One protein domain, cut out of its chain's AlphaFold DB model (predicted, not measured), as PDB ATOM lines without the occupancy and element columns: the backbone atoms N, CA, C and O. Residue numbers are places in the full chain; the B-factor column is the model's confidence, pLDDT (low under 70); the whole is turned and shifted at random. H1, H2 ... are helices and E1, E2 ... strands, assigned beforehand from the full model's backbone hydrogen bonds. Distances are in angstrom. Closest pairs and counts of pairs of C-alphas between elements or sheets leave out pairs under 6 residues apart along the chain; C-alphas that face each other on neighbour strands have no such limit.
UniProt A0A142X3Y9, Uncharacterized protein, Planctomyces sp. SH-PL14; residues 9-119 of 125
ATOM      1  N   GLU A   9     174.232 223.167 110.003       55.06
ATOM      2  CA  GLU A   9     174.716 224.535 109.808       55.06
ATOM      3  C   GLU A   9     176.201 224.602 109.411       55.06
ATOM      4  O   GLU A   9     176.603 225.521 108.701       55.06
ATOM      5  N   GLY A  10     177.010 223.605 109.791       65.00
ATOM      6  CA  GLY A  10     178.439 223.565 109.458       65.00
ATOM      7  C   GLY A  10     178.723 223.188 108.003       65.00
ATOM      8  O   GLY A  10     179.786 223.501 107.483       65.00
ATOM      9  N   LEU A  11     177.775 222.543 107.315       70.94
ATOM     10  CA  LEU A  11     178.002 222.000 105.971       70.94
ATOM     11  C   LEU A  11     177.654 222.982 104.860       70.94
ATOM     12  O   LEU A  11     178.383 223.094 103.873       70.94
ATOM     13  N   ALA A  12     176.586 223.756 105.065       76.25
ATOM     14  CA  ALA A  12     176.236 224.875 104.194       76.25
ATOM     15  C   ALA A  12     177.395 225.878 104.065       76.25
ATOM     16  O   ALA A  12     177.524 226.538 103.036       76.25
ATOM     17  N   TRP A  13     178.264 225.948 105.079       80.31
ATOM     18  CA  TRP A  13     179.467 226.771 105.056       80.31
ATOM     19  C   TRP A  13     180.430 226.411 103.920       80.31
ATOM     20  O   TRP A  13     181.059 227.320 103.383       80.31
ATOM     21  N   PHE A  14     180.553 225.128 103.553       83.81
ATOM     22  CA  PHE A  14     181.475 224.685 102.500       83.81
ATOM     23  C   PHE A  14     180.926 224.952 101.097       83.81
ATOM     24  O   PHE A  14     181.705 225.179 100.174       83.81
ATOM     25  N   LYS A  15     179.601 224.957 100.918       88.06
ATOM     26  CA  LYS A  15     178.976 225.139  99.603       88.06
ATOM     27  C   LYS A  15     179.343 226.498  98.995       88.06
ATOM     28  O   LYS A  15     179.332 227.528  99.664       88.06
ATOM     29  N   ASN A  16     179.668 226.491  97.707       88.94
ATOM     30  CA  ASN A  16     180.187 227.602  96.907       88.94
ATOM     31  C   ASN A  16     181.521 228.205  97.379       88.94
ATOM     32  O   ASN A  16     181.962 229.217  96.818       88.94
ATOM     33  N   ARG A  17     182.201 227.612  98.370       90.69
ATOM     34  CA  ARG A  17     183.515 228.106  98.787       90.69
ATOM     35  C   ARG A  17     184.606 227.663  97.836       90.69
ATOM     36  O   ARG A  17     184.652 226.516  97.398       90.69
ATOM     37  N   ARG A  18     185.521 228.600  97.597       93.25
ATOM     38  CA  ARG A  18     186.838 228.348  97.022       93.25
ATOM     39  C   ARG A  18     187.727 227.697  98.079       93.25
ATOM     40  O   ARG A  18     187.802 228.190  99.205       93.25
ATOM     41  N   GLY A  19     188.409 226.634  97.691       94.25
ATOM     42  CA  GLY A  19     189.462 225.987  98.458       94.25
ATOM     43  C   GLY A  19     190.676 225.701  97.581       94.25
ATOM     44  O   GLY A  19     190.574 225.638  96.355       94.25
ATOM     45  N   LEU A  20     191.829 225.533  98.218       94.44
ATOM     46  CA  LEU A  20     193.023 224.986  97.593       94.44
ATOM     47  C   LEU A  20     192.963 223.461  97.689       94.44
ATOM     48  O   LEU A  20     193.073 222.903  98.781       94.44
ATOM     49  N   TYR A  21     192.747 222.814  96.551       93.75
ATOM     50  CA  TYR A  21     192.774 221.370  96.404       93.75
ATOM     51  C   TYR A  21     194.203 220.898  96.158       93.75
ATOM     52  O   TYR A  21     194.920 221.487  95.352       93.75
ATOM     53  N   ILE A  22     194.614 219.845  96.852       91.56
ATOM     54  CA  ILE A  22     195.947 219.268  96.768       91.56
ATOM     55  C   ILE A  22     195.819 217.757  96.663       91.56
ATOM     56  O   ILE A  22     195.305 217.124  97.579       91.56
ATOM     57  N   GLU A  23     196.337 217.175  95.592       90.50
ATOM     58  CA  GLU A  23     196.382 215.728  95.400       90.50
ATOM     59  C   GLU A  23     197.583 215.361  94.521       90.50
ATOM     60  O   GLU A  23     197.936 216.079  93.591       90.50
ATOM     61  N   ASP A  24     198.253 214.261  94.865       87.62
ATOM     62  CA  ASP A  24     199.351 213.660  94.096       87.62
ATOM     63  C   ASP A  24     200.438 214.618  93.561       87.62
ATOM     64  O   ASP A  24     200.891 214.529  92.423       87.62
ATOM     65  N   GLY A  25     200.915 215.553  94.382       88.25
ATOM     66  CA  GLY A  25     201.951 216.478  93.909       88.25
ATOM     67  C   GLY A  25     201.423 217.729  93.211       88.25
ATOM     68  O   GLY A  25     202.239 218.553  92.793       88.25
ATOM     69  N   ILE A  26     200.099 217.875  93.082       91.38
ATOM     70  CA  ILE A  26     199.454 218.941  92.320       91.38
ATOM     71  C   ILE A  26     198.485 219.733  93.199       91.38
ATOM     72  O   ILE A  26     197.638 219.168  93.885       91.38
ATOM     73  N   GLY A  27     198.647 221.056  93.205       93.00
ATOM     74  CA  GLY A  27     197.779 222.006  93.892       93.00
ATOM     75  C   GLY A  27     197.011 222.861  92.888       93.00
ATOM     76  O   GLY A  27     197.614 223.375  91.948       93.00
ATOM     77  N   CYS A  28     195.707 223.036  93.074       94.44
ATOM     78  CA  CYS A  28     194.873 223.906  92.245       94.44
ATOM     79  C   CYS A  28     193.706 224.497  93.043       94.44
ATOM     80  O   CYS A  28     193.319 223.985  94.094       94.44
ATOM     81  N   LEU A  29     193.119 225.584  92.548       94.62
ATOM     82  CA  LEU A  29     191.910 226.138  93.150       94.62
ATOM     83  C   LEU A  29     190.672 225.382  92.671       94.62
ATOM     84  O   LEU A  29     190.502 225.120  91.478       94.62
ATOM     85  N   ALA A  30     189.793 225.072  93.616       94.25
ATOM     86  CA  ALA A  30     188.529 224.403  93.365       94.25
ATOM     87  C   ALA A  30     187.392 225.083  94.127       94.25
ATOM     88  O   ALA A  30     187.598 225.675  95.187       94.25
ATOM     89  N   ARG A  31     186.172 224.973  93.606       94.44
ATOM     90  CA  ARG A  31     184.946 225.409  94.273       94.44
ATOM     91  C   ARG A  31     184.071 224.212  94.588       94.44
ATOM     92  O   ARG A  31     183.815 223.387  93.718       94.44
ATOM     93  N   VAL A  32     183.576 224.149  95.818       93.31
ATOM     94  CA  VAL A  32     182.590 223.145  96.229       93.31
ATOM     95  C   VAL A  32     181.232 223.555  95.667       93.31
ATOM     96  O   VAL A  32     180.681 224.560  96.107       93.31
ATOM     97  N   SER A  33     180.674 222.828  94.704       93.25
ATOM     98  CA  SER A  33     179.315 223.112  94.215       93.25
ATOM     99  C   SER A  33     178.254 222.441  95.059       93.25
ATOM    100  O   SER A  33     177.199 223.033  95.308       93.25
ATOM    101  N   ASP A  34     178.537 221.227  95.520       91.56
ATOM    102  CA  ASP A  34     177.596 220.467  96.316       91.56
ATOM    103  C   ASP A  34     178.270 219.601  97.360       91.56
ATOM    104  O   ASP A  34     179.445 219.245  97.247       91.56
ATOM    105  N   VAL A  35     177.494 219.299  98.394       88.88
ATOM    106  CA  VAL A  35     177.902 218.470  99.519       88.88
ATOM    107  C   VAL A  35     176.741 217.551  99.856       88.88
ATOM    108  O   VAL A  35     175.657 218.015 100.205       88.88
ATOM    109  N   GLU A  36     176.991 216.254  99.781       86.62
ATOM    110  CA  GLU A  36     176.041 215.209 100.134       86.62
ATOM    111  C   GLU A  36     176.535 214.441 101.355       86.62
ATOM    112  O   GLU A  36     177.737 214.279 101.580       86.62
ATOM    113  N   LEU A  37     175.580 213.970 102.152       82.88
ATOM    114  CA  LEU A  37     175.834 213.177 103.343       82.88
ATOM    115  C   LEU A  37     175.148 211.834 103.210       82.88
ATOM    116  O   LEU A  37     173.972 211.770 102.851       82.88
ATOM    117  N   ASP A  38     175.847 210.786 103.613       80.12
ATOM    118  CA  ASP A  38     175.253 209.474 103.787       80.12
ATOM    119  C   ASP A  38     175.733 208.818 105.090       80.12
ATOM    120  O   ASP A  38     176.361 209.435 105.957       80.12
ATOM    121  N   GLU A  39     175.385 207.547 105.266       80.44
ATOM    122  CA  GLU A  39     175.784 206.772 106.441       80.44
ATOM    123  C   GLU A  39     177.299 206.508 106.500       80.44
ATOM    124  O   GLU A  39     177.830 206.213 107.571       80.44
ATOM    125  N   SER A  40     177.998 206.638 105.372       80.00
ATOM    126  CA  SER A  40     179.427 206.365 105.229       80.00
ATOM    127  C   SER A  40     180.277 207.613 105.471       80.00
ATOM    128  O   SER A  40     181.396 207.500 105.982       80.00
ATOM    129  N   GLY A  41     179.767 208.804 105.151       81.12
ATOM    130  CA  GLY A  41     180.517 210.041 105.314       81.12
ATOM    131  C   GLY A  41     179.923 211.252 104.610       81.12
ATOM    132  O   GLY A  41     178.712 211.400 104.448       81.12
ATOM    133  N   ILE A  42     180.841 212.130 104.214       84.31
ATOM    134  CA  ILE A  42     180.586 213.320 103.413       84.31
ATOM    135  C   ILE A  42     181.185 213.130 102.023       84.31
ATOM    136  O   ILE A  42     182.332 212.702 101.879       84.31
ATOM    137  N   THR A  43     180.417 213.496 101.009       88.19
ATOM    138  CA  THR A  43     180.850 213.570  99.616       88.19
ATOM    139  C   THR A  43     180.698 215.012  99.152       88.19
ATOM    140  O   THR A  43     179.732 215.677  99.513       88.19
ATOM    141  N   ALA A  44     181.640 215.520  98.364       90.81
ATOM    142  CA  ALA A  44     181.489 216.807  97.701       90.81
ATOM    143  C   ALA A  44     181.812 216.726  96.224       90.81
ATOM    144  O   ALA A  44     182.704 215.989  95.802       90.81
ATOM    145  N   ILE A  45     181.109 217.559  95.470       93.12
ATOM    146  CA  ILE A  45     181.405 217.827  94.074       93.12
ATOM    147  C   ILE A  45     182.234 219.106  94.026       93.12
ATOM    148  O   ILE A  45     181.821 220.165  94.513       93.12
ATOM    149  N   LEU A  46     183.426 218.988  93.459       94.38
ATOM    150  CA  LEU A  46     184.343 220.085  93.215       94.38
ATOM    151  C   LEU A  46     184.312 220.464  91.740       94.38
ATOM    152  O   LEU A  46     184.225 219.600  90.871       94.38
ATOM    153  N   HIS A  47     184.444 221.756  91.467       94.56
ATOM    154  CA  HIS A  47     184.730 222.281  90.138       94.56
ATOM    155  C   HIS A  47     186.055 223.017  90.153       94.56
ATOM    156  O   HIS A  47     186.370 223.703  91.129       94.56
ATOM    157  N   ALA A  48     186.795 222.932  89.052       92.75
ATOM    158  CA  ALA A  48     187.950 223.791  88.839       92.75
ATOM    159  C   ALA A  48     187.530 225.265  88.951       92.75
ATOM    160  O   ALA A  48     186.454 225.648  88.478       92.75
ATOM    161  N   ASP A  49     188.358 226.101  89.575       91.19
ATOM    162  CA  ASP A  49     188.051 227.523  89.653       91.19
ATOM    163  C   ASP A  49     188.225 228.201  88.287       91.19
ATOM    164  O   ASP A  49     189.338 228.412  87.806       91.19
ATOM    165  N   SER A  50     187.107 228.553  87.655       85.19
ATOM    166  CA  SER A  50     187.098 229.179  86.332       85.19
ATOM    167  C   SER A  50     187.604 230.623  86.333       85.19
ATOM    168  O   SER A  50     187.981 231.127  85.277       85.19
ATOM    169  N   GLU A  51     187.627 231.297  87.487       86.44
ATOM    170  CA  GLU A  51     188.138 232.666  87.603       86.44
ATOM    171  C   GLU A  51     189.660 232.685  87.743       86.44
ATOM    172  O   GLU A  51     190.301 233.703  87.480       86.44
ATOM    173  N   THR A  52     190.256 231.593  88.226       85.81
ATOM    174  CA  THR A  52     191.696 231.527  88.467       85.81
ATOM    175  C   THR A  52     192.242 230.139  88.175       85.81
ATOM    176  O   THR A  52     192.253 229.245  89.020       85.81
ATOM    177  N   GLN A  53     192.759 230.010  86.961       84.44
ATOM    178  CA  GLN A  53     193.363 228.800  86.421       84.44
ATOM    179  C   GLN A  53     194.847 228.744  86.804       84.44
ATOM    180  O   GLN A  53     195.719 228.986  85.978       84.44
ATOM    181  N   LEU A  54     195.122 228.507  88.089       91.50
ATOM    182  CA  LEU A  54     196.479 228.369  88.619       91.50
ATOM    183  C   LEU A  54     196.695 226.951  89.144       91.50
ATOM    184  O   LEU A  54     195.983 226.494  90.043       91.50
ATOM    185  N   ILE A  55     197.713 226.287  88.605       93.06
ATOM    186  CA  ILE A  55     198.146 224.954  89.010       93.06
ATOM    187  C   ILE A  55     199.592 225.030  89.494       93.06
ATOM    188  O   ILE A  55     200.427 225.729  88.923       93.06
ATOM    189  N   CYS A  56     199.893 224.292  90.557       92.75
ATOM    190  CA  CYS A  56     201.235 224.131  91.090       92.75
ATOM    191  C   CYS A  56     201.619 222.655  91.138       92.75
ATOM    192  O   CYS A  56     200.948 221.863  91.792       92.75
ATOM    193  N   HIS A  57     202.752 222.308  90.541       91.81
ATOM    194  CA  HIS A  57     203.395 221.007  90.672       91.81
ATOM    195  C   HIS A  57     204.461 221.089  91.768       91.81
ATOM    196  O   HIS A  57     205.580 221.553  91.538       91.81
ATOM    197  N   PHE A  58     204.115 220.675  92.988       86.44
ATOM    198  CA  PHE A  58     204.980 220.841  94.162       86.44
ATOM    199  C   PHE A  58     206.010 219.726  94.367       86.44
ATOM    200  O   PHE A  58     206.898 219.870  95.201       86.44
ATOM    201  N   ARG A  59     205.915 218.625  93.613       84.88
ATOM    202  CA  ARG A  59     206.952 217.575  93.590       84.88
ATOM    203  C   ARG A  59     208.077 217.847  92.585       84.88
ATOM    204  O   ARG A  59     209.071 217.128  92.587       84.88
ATOM    205  N   GLU A  60     207.923 218.848  91.721       86.50
ATOM    206  CA  GLU A  60     208.986 219.286  90.814       86.50
ATOM    207  C   GLU A  60     210.013 220.147  91.573       86.50
ATOM    208  O   GLU A  60     209.664 220.817  92.543       86.50
ATOM    209  N   ASN A  61     211.284 220.120  91.149       84.19
ATOM    210  CA  ASN A  61     212.354 220.923  91.746       84.19
ATOM    211  C   ASN A  61     213.059 221.776  90.667       84.19
ATOM    212  O   ASN A  61     213.777 221.208  89.836       84.19
ATOM    213  N   PRO A  62     212.887 223.113  90.669       87.12
ATOM    214  CA  PRO A  62     212.047 223.878  91.597       87.12
ATOM    215  C   PRO A  62     210.551 223.618  91.364       87.12
ATOM    216  O   PRO A  62     210.159 223.161  90.289       87.12
ATOM    217  N   ASN A  63     209.716 223.938  92.356       89.56
ATOM    218  CA  ASN A  63     208.261 223.874  92.218       89.56
ATOM    219  C   ASN A  63     207.822 224.680  90.991       89.56
ATOM    220  O   ASN A  63     208.284 225.805  90.778       89.56
ATOM    221  N   ARG A  64     206.906 224.124  90.197       90.81
ATOM    222  CA  ARG A  64     206.461 224.751  88.951       90.81
ATOM    223  C   ARG A  64     205.020 225.214  89.061       90.81
ATOM    224  O   ARG A  64     204.129 224.412  89.320       90.81
ATOM    225  N   PHE A  65     204.791 226.491  88.785       91.56
ATOM    226  CA  PHE A  65     203.454 227.031  88.566       91.56
ATOM    227  C   PHE A  65     203.156 227.085  87.070       91.56
ATOM    228  O   PHE A  65     204.015 227.482  86.281       91.56
ATOM    229  N   CYS A  66     201.941 226.714  86.686       88.00
ATOM    230  CA  CYS A  66     201.416 226.942  85.350       88.00
ATOM    231  C   CYS A  66     200.033 227.586  85.422       88.00
ATOM    232  O   CYS A  66     199.200 227.239  86.263       88.00
ATOM    233  N   ASP A  67     199.802 228.524  84.509       83.38
ATOM    234  CA  ASP A  67     198.501 229.155  84.310       83.38
ATOM    235  C   ASP A  67     197.670 228.277  83.343       83.38
ATOM    236  O   ASP A  67     197.279 228.700  82.255       83.38
ATOM    237  N   ASP A  68     197.518 226.990  83.686       73.69
ATOM    238  CA  ASP A  68     196.873 225.978  82.844       73.69
ATOM    239  C   ASP A  68     195.365 225.928  83.079       73.69
ATOM    240  O   ASP A  68     194.883 225.851  84.210       73.69
ATOM    241  N   ALA A  69     194.611 225.882  81.981       61.88
ATOM    242  CA  ALA A  69     193.160 226.002  82.027       61.88
ATOM    243  C   ALA A  69     192.438 224.820  82.691       61.88
ATOM    244  O   ALA A  69     191.264 224.946  83.045       61.88
ATOM    245  N   LYS A  70     193.103 223.666  82.813       75.50
ATOM    246  CA  LYS A  70     192.467 222.416  83.231       75.50
ATOM    247  C   LYS A  70     193.306 221.697  84.278       75.50
ATOM    248  O   LYS A  70     194.400 221.238  83.945       75.50
ATOM    249  N   PRO A  71     192.809 221.550  85.518       78.94
ATOM    250  CA  PRO A  71     193.463 220.688  86.482       78.94
ATOM    251  C   PRO A  71     193.464 219.238  85.982       78.94
ATOM    252  O   PRO A  71     192.569 218.831  85.235       78.94
ATOM    253  N   PRO A  72     194.448 218.430  86.403       77.88
ATOM    254  CA  PRO A  72     194.570 217.031  85.980       77.88
ATOM    255  C   PRO A  72     193.363 216.173  86.394       77.88
ATOM    256  O   PRO A  72     193.137 215.110  85.825       77.88
ATOM    257  N   PHE A  73     192.566 216.656  87.348       80.25
ATOM    258  CA  PHE A  73     191.351 216.020  87.861       80.25
ATOM    259  C   PHE A  73     190.102 216.319  87.006       80.25
ATOM    260  O   PHE A  73     189.015 215.837  87.311       80.25
ATOM    261  N   GLY A  74     190.248 217.093  85.923       85.94
ATOM    262  CA  GLY A  74     189.146 217.531  85.066       85.94
ATOM    263  C   GLY A  74     188.404 218.756  85.608       85.94
ATOM    264  O   GLY A  74     188.704 219.274  86.678       85.94
ATOM    265  N   ASP A  75     187.409 219.240  84.861       90.69
ATOM    266  CA  ASP A  75     186.659 220.452  85.232       90.69
ATOM    267  C   ASP A  75     185.719 220.222  86.430       90.69
ATOM    268  O   ASP A  75     185.232 221.169  87.051       90.69
ATOM    269  N   THR A  76     185.406 218.960  86.736       93.25
ATOM    270  CA  THR A  76     184.517 218.551  87.828       93.25
ATOM    271  C   THR A  76     184.930 217.180  88.339       93.25
ATOM    272  O   THR A  76     185.096 216.260  87.539       93.25
ATOM    273  N   TRP A  77     185.066 217.034  89.654       93.12
ATOM    274  CA  TRP A  77     185.415 215.765  90.287       93.12
ATOM    275  C   TRP A  77     184.751 215.621  91.653       93.12
ATOM    276  O   TRP A  77     184.311 216.595  92.262       93.12
ATOM    277  N   THR A  78     184.671 214.381  92.125       91.31
ATOM    278  CA  THR A  78     184.027 214.043  93.392       91.31
ATOM    279  C   THR A  78     185.076 213.634  94.406       91.31
ATOM    280  O   THR A  78     185.945 212.815  94.116       91.31
ATOM    281  N   ILE A  79     184.957 214.172  95.614       88.81
ATOM    282  CA  ILE A  79     185.766 213.783  96.765       88.81
ATOM    283  C   ILE A  79     184.866 213.200  97.844       88.81
ATOM    284  O   ILE A  79     183.736 213.648  98.021       88.81
ATOM    285  N   ALA A  80     185.365 212.213  98.580       85.62
ATOM    286  CA  ALA A  80     184.631 211.584  99.669       85.62
ATOM    287  C   ALA A  80     185.513 211.464 100.910       85.62
ATOM    288  O   ALA A  80     186.728 211.272 100.815       85.62
ATOM    289  N   LYS A  81     184.893 211.578 102.084       80.00
ATOM    290  CA  LYS A  81     185.573 211.489 103.372       80.00
ATOM    291  C   LYS A  81     184.692 210.772 104.402       80.00
ATOM    292  O   LYS A  81     183.593 211.244 104.692       80.00
ATOM    293  N   PRO A  82     185.152 209.655 104.995       81.12
ATOM    294  CA  PRO A  82     184.380 208.953 106.015       81.12
ATOM    295  C   PRO A  82     184.184 209.783 107.289       81.12
ATOM    296  O   PRO A  82     185.087 210.522 107.692       81.12
ATOM    297  N   TRP A  83     183.052 209.596 107.980       73.31
ATOM    298  CA  TRP A  83     182.712 210.352 109.200       73.31
ATOM    299  C   TRP A  83     183.779 210.300 110.288       73.31
ATOM    300  O   TRP A  83     184.058 211.308 110.929       73.31
ATOM    301  N   ASN A  84     184.418 209.141 110.455       74.94
ATOM    302  CA  ASN A  84     185.441 208.913 111.478       74.94
ATOM    303  C   ASN A  84     186.667 209.830 111.333       74.94
ATOM    304  O   ASN A  84     187.481 209.906 112.248       74.94
ATOM    305  N   TRP A  85     186.794 210.509 110.194       70.25
ATOM    306  CA  TRP A  85     187.902 211.398 109.879       70.25
ATOM    307  C   TRP A  85     187.451 212.837 109.636       70.25
ATOM    308  O   TRP A  85     188.295 213.700 109.398       70.25
ATOM    309  N   PHE A  86     186.144 213.116 109.653       70.81
ATOM    310  CA  PHE A  86     185.594 214.440 109.387       70.81
ATOM    311  C   PHE A  86     185.461 215.264 110.669       70.81
ATOM    312  O   PHE A  86     184.768 214.878 111.608       70.81
ATOM    313  N   PHE A  87     186.081 216.442 110.665       70.81
ATOM    314  CA  PHE A  87     186.049 217.400 111.764       70.81
ATOM    315  C   PHE A  87     185.401 218.684 111.241       70.81
ATOM    316  O   PHE A  87     186.014 219.440 110.493       70.81
ATOM    317  N   GLY A  88     184.117 218.881 111.549       62.91
ATOM    318  CA  GLY A  88     183.303 219.945 110.944       62.91
ATOM    319  C   GLY A  88     183.673 221.372 111.365       62.91
ATOM    320  O   GLY A  88     183.214 222.324 110.746       62.91
ATOM    321  N   ASP A  89     184.489 221.524 112.404       67.25
ATOM    322  CA  ASP A  89     185.059 222.789 112.876       67.25
ATOM    323  C   ASP A  89     186.359 223.171 112.148       67.25
ATOM    324  O   ASP A  89     186.815 224.314 112.239       67.25
ATOM    325  N   GLN A  90     186.949 222.239 111.397       72.06
ATOM    326  CA  GLN A  90     188.171 222.486 110.652       72.06
ATOM    327  C   GLN A  90     187.873 223.180 109.322       72.06
ATOM    328  O   GLN A  90     187.031 222.762 108.529       72.06
ATOM    329  N   GLN A  91     188.653 224.221 109.024       76.19
ATOM    330  CA  GLN A  91     188.628 224.909 107.728       76.19
ATOM    331  C   GLN A  91     189.397 224.136 106.643       76.19
ATOM    332  O   GLN A  91     189.939 224.731 105.710       76.19
ATOM    333  N   TYR A  92     189.486 222.814 106.765       81.75
ATOM    334  CA  TYR A  92     190.097 221.958 105.764       81.75
ATOM    335  C   TYR A  92     189.499 220.557 105.778       81.75
ATOM    336  O   TYR A  92     189.022 220.073 106.804       81.75
ATOM    337  N   TRP A  93     189.546 219.889 104.628       85.31
ATOM    338  CA  TRP A  93     189.281 218.462 104.516       85.31
ATOM    339  C   TRP A  93     190.580 217.743 104.191       85.31
ATOM    340  O   TRP A  93     191.321 218.148 103.304       85.31
ATOM    341  N   ASP A  94     190.840 216.667 104.915       82.38
ATOM    342  CA  ASP A  94     192.006 215.809 104.731       82.38
ATOM    343  C   ASP A  94     191.530 214.380 104.463       82.38
ATOM    344  O   ASP A  94     190.880 213.779 105.325       82.38
ATOM    345  N   GLY A  95     191.779 213.900 103.247       75.12
ATOM    346  CA  GLY A  95     191.492 212.548 102.774       75.12
ATOM    347  C   GLY A  95     192.734 211.653 102.706       75.12
ATOM    348  O   GLY A  95     192.654 210.552 102.162       75.12
ATOM    349  N   SER A  96     193.880 212.092 103.238       66.69
ATOM    350  CA  SER A  96     195.191 211.434 103.093       66.69
ATOM    351  C   SER A  96     195.241 209.959 103.514       66.69
ATOM    352  O   SER A  96     196.076 209.214 103.003       66.69
ATOM    353  N   SER A  97     194.317 209.488 104.362       59.03
ATOM    354  CA  SER A  97     194.281 208.105 104.861       59.03
ATOM    355  C   SER A  97     194.164 207.015 103.777       59.03
ATOM    356  O   SER A  97     194.470 205.862 104.069       59.03
ATOM    357  N   TYR A  98     193.756 207.347 102.543       53.28
ATOM    358  CA  TYR A  98     193.577 206.383 101.440       53.28
ATOM    359  C   TYR A  98     194.232 206.821 100.116       53.28
ATOM    360  O   TYR A  98     193.708 206.554  99.039       53.28
ATOM    361  N   GLY A  99     195.391 207.484 100.196       60.38
ATOM    362  CA  GLY A  99     196.115 208.026  99.032       60.38
ATOM    363  C   GLY A  99     195.764 209.481  98.713       60.38
ATOM    364  O   GLY A  99     196.029 209.953  97.614       60.38
ATOM    365  N   GLY A 100     195.118 210.158  99.663       77.06
ATOM    366  CA  GLY A 100     194.146 211.179  99.325       77.06
ATOM    367  C   GLY A 100     194.599 212.626  99.292       77.06
ATOM    368  O   GLY A 100     195.769 212.995  99.366       77.06
ATOM    369  N   PHE A 101     193.561 213.431  99.142       87.75
ATOM    370  CA  PHE A 101     193.618 214.848  98.887       87.75
ATOM    371  C   PHE A 101     193.662 215.666 100.176       87.75
ATOM    372  O   PHE A 101     193.298 215.198 101.259       87.75
ATOM    373  N   ARG A 102     193.997 216.944 100.036       89.50
ATOM    374  CA  ARG A 102     193.643 217.982 101.001       89.50
ATOM    375  C   ARG A 102     192.867 219.083 100.300       89.50
ATOM    376  O   ARG A 102     193.174 219.435  99.169       89.50
ATOM    377  N   LEU A 103     191.862 219.624 100.971       91.44
ATOM    378  CA  LEU A 103     191.107 220.783 100.516       91.44
ATOM    379  C   LEU A 103     191.146 221.838 101.615       91.44
ATOM    380  O   LEU A 103     190.523 221.663 102.658       91.44
ATOM    381  N   LEU A 104     191.908 222.905 101.402       91.62
ATOM    382  CA  LEU A 104     192.151 223.953 102.393       91.62
ATOM    383  C   LEU A 104     191.273 225.173 102.087       91.62
ATOM    384  O   LEU A 104     191.341 225.720 100.990       91.62
ATOM    385  N   PHE A 105     190.483 225.638 103.053       90.81
ATOM    386  CA  PHE A 105     189.604 226.811 102.903       90.81
ATOM    387  C   PHE A 105     190.148 228.077 103.584       90.81
ATOM    388  O   PHE A 105     189.468 229.105 103.607       90.81
ATOM    389  N   SER A 106     191.359 228.014 104.150       89.88
ATOM    390  CA  SER A 106     192.020 229.170 104.762       89.88
ATOM    391  C   SER A 106     192.282 230.253 103.716       89.88
ATOM    392  O   SER A 106     192.975 230.029 102.722       89.88
ATOM    393  N   THR A 107     191.749 231.452 103.952       90.69
ATOM    394  CA  THR A 107     191.932 232.603 103.058       90.69
ATOM    395  C   THR A 107     193.388 233.046 102.967       90.69
ATOM    396  O   THR A 107     193.803 233.518 101.913       90.69
ATOM    397  N   ASP A 108     194.158 232.879 104.046       92.12
ATOM    398  CA  ASP A 108     195.591 233.197 104.073       92.12
ATOM    399  C   ASP A 108     196.373 232.265 103.139       92.12
ATOM    400  O   ASP A 108     197.049 232.726 102.222       92.12
ATOM    401  N   VAL A 109     196.170 230.952 103.281       91.81
ATOM    402  CA  VAL A 109     196.805 229.928 102.434       91.81
ATOM    403  C   VAL A 109     196.460 230.135 100.961       91.81
ATOM    404  O   VAL A 109     197.346 230.125 100.108       91.81
ATOM    405  N   ILE A 110     195.183 230.377 100.649       93.62
ATOM    406  CA  ILE A 110     194.741 230.653  99.275       93.62
ATOM    407  C   ILE A 110     195.397 231.934  98.741       93.62
ATOM    408  O   ILE A 110     195.865 231.953  97.604       93.62
ATOM    409  N   GLY A 111     195.461 232.998  99.547       95.00
ATOM    410  CA  GLY A 111     196.103 234.258  99.166       95.00
ATOM    411  C   GLY A 111     197.589 234.089  98.849       95.00
ATOM    412  O   GLY A 111     198.064 234.600  97.836       95.00
ATOM    413  N   ARG A 112     198.307 233.313  99.664       94.69
ATOM    414  CA  ARG A 112     199.725 232.991  99.448       94.69
ATOM    415  C   ARG A 112     199.928 232.119  98.212       94.69
ATOM    416  O   ARG A 112     200.788 232.428  97.388       94.69
ATOM    417  N   PHE A 113     199.076 231.114  98.002       94.31
ATOM    418  CA  PHE A 113     199.092 230.293  96.787       94.31
ATOM    419  C   PHE A 113     198.914 231.133  95.513       94.31
ATOM    420  O   PHE A 113     199.666 230.972  94.554       94.31
ATOM    421  N   LEU A 114     197.977 232.087  95.522       94.00
ATOM    422  CA  LEU A 114     197.762 233.033  94.419       94.00
ATOM    423  C   LEU A 114     198.979 233.932  94.150       94.00
ATOM    424  O   LEU A 114     199.202 234.351  93.017       94.00
ATOM    425  N   GLN A 115     199.781 234.207  95.178       95.12
ATOM    426  CA  GLN A 115     201.051 234.930  95.071       95.12
ATOM    427  C   GLN A 115     202.233 234.022  94.706       95.12
ATOM    428  O   GLN A 115     203.365 234.496  94.636       95.12
ATOM    429  N   ARG A 116     201.979 232.733  94.435       93.81
ATOM    430  CA  ARG A 116     202.988 231.698  94.163       93.81
ATOM    431  C   ARG A 116     203.966 231.483  95.329       93.81
ATOM    432  O   ARG A 116     205.092 231.039  95.124       93.81
ATOM    433  N   ASP A 117     203.523 231.775  96.552       92.94
ATOM    434  CA  ASP A 117     204.239 231.477  97.792       92.94
ATOM    435  C   ASP A 117     203.791 230.114  98.338       92.94
ATOM    436  O   ASP A 117     202.604 229.889  98.580       92.94
ATOM    437  N   LEU A 118     204.755 229.213  98.539       90.31
ATOM    438  CA  LEU A 118     204.563 227.863  99.082       90.31
ATOM    439  C   LEU A 118     205.234 227.667 100.445       90.31
ATOM    440  O   LEU A 118     205.283 226.545 100.935       90.31
ATOM    441  N   SER A 119     205.749 228.722 101.083       89.44
ATOM    442  CA  SER A 119     206.456 228.592 102.369       89.44
ATOM    443  C   SER A 119     205.559 228.168 103.542       89.44
ATOM    444  O   SER A 119     206.070 227.867 104.612       89.44
TER     445      SER A 119
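What this domain is: This is residues 9 to 119 of the 125 residues of an uncharacterized protein of Planctomyces sp. SH-PL14 (UniProt A0A142X3Y9). A strongly twisted sheet of eight strands is rolled into a loose, incompletely closed barrel: E1, E2, E3, E6, E7 and E8 make its wall, and E6 comes back toward E7 at the open seam. The long strand E2 bends sharply, the hairpin of E4 and E5 extends the sheet at one end of the longest axis, H2 lies across E1 and E2, and the short H1 only grazes the sheet. The printed part has 111 residues, with two named helices and eight named strands; along the chain H1 comes first, then the eight strands, then H2; the sheet is branched, its neighbour pairs are antiparallel, and the class is mixed, helices and strands. It is compact, with a radius of gyration of the C-alphas of 13.6 A, yet elongated, spanning 42 by 27 by 25 A.

How they stand to each other: In the sheet E2, residues 26 to 37, bends by 81 degrees at residue 29 and has three neighbours. On one side of it is E1, residues 18 to 23, with N 21 and O 28 at 2.8 A. On the other side are E3, residues 41 to 48, with N 31 and O 47 at 2.8 A, and E4, residues 55 to 57, with N 27 and O 56 at 2.8 A. E1, E2 and E3 form a meander, each strand the antiparallel neighbour of the one before. The edge strand E6, residues 76 to 82, is the antiparallel neighbour of E3 and lies on the other side of E3 from E2, with N 44 and O 79 at 2.8 A. The edge strand E5, residues 64 to 66, forms a hairpin with E4 and lies on the other side of E4 from E2, with N 57 and O 64 at 2.8 A. E8, residues 102 to 104, is the neighbour of E1, with N 22 and O 102 at 2.8 A, and forms a hairpin with the edge strand E7, residues 92 to 94, with N 93 and O 103 at 2.8 A. The closest C-alphas of E6 and E7, Lys 81 and Asp 94, are 7.9 A apart. H2, residues 107 to 114, is on the sheet at a height of 8.9 A, over E1 and E2, and runs across the strands, at 66 degrees to E1 on the local plane; its closest C-alphas with E1 are Ile 110 and Leu 20, 6.2 A. H1, residues 9 to 12, only grazes the sheet with residues 11 to 12. Every O i to N i+4 pair of H2 is within hydrogen-bond range; H1 is too short for such a pair.

Where its parts are: H1 begins at C-alpha 9, (174.716, 224.535, 109.808). From first to last C-alpha E2 measures 26.7 A, E3 22.7 A, E6 20.6 A, E1 15.9 A and H2 10.4 A. H2 ends at C-alpha 114, (197.762, 233.033, 94.419).

The domain as a whole: The C-alphas farthest apart, Glu 39 and Pro 62, are 42.8 A apart. The printed part has no cut and no long link. Mean pLDDT of the printed part is 85.0; residues 9 to 10, 69, 88 to 89 and 96 to 99 are under 70.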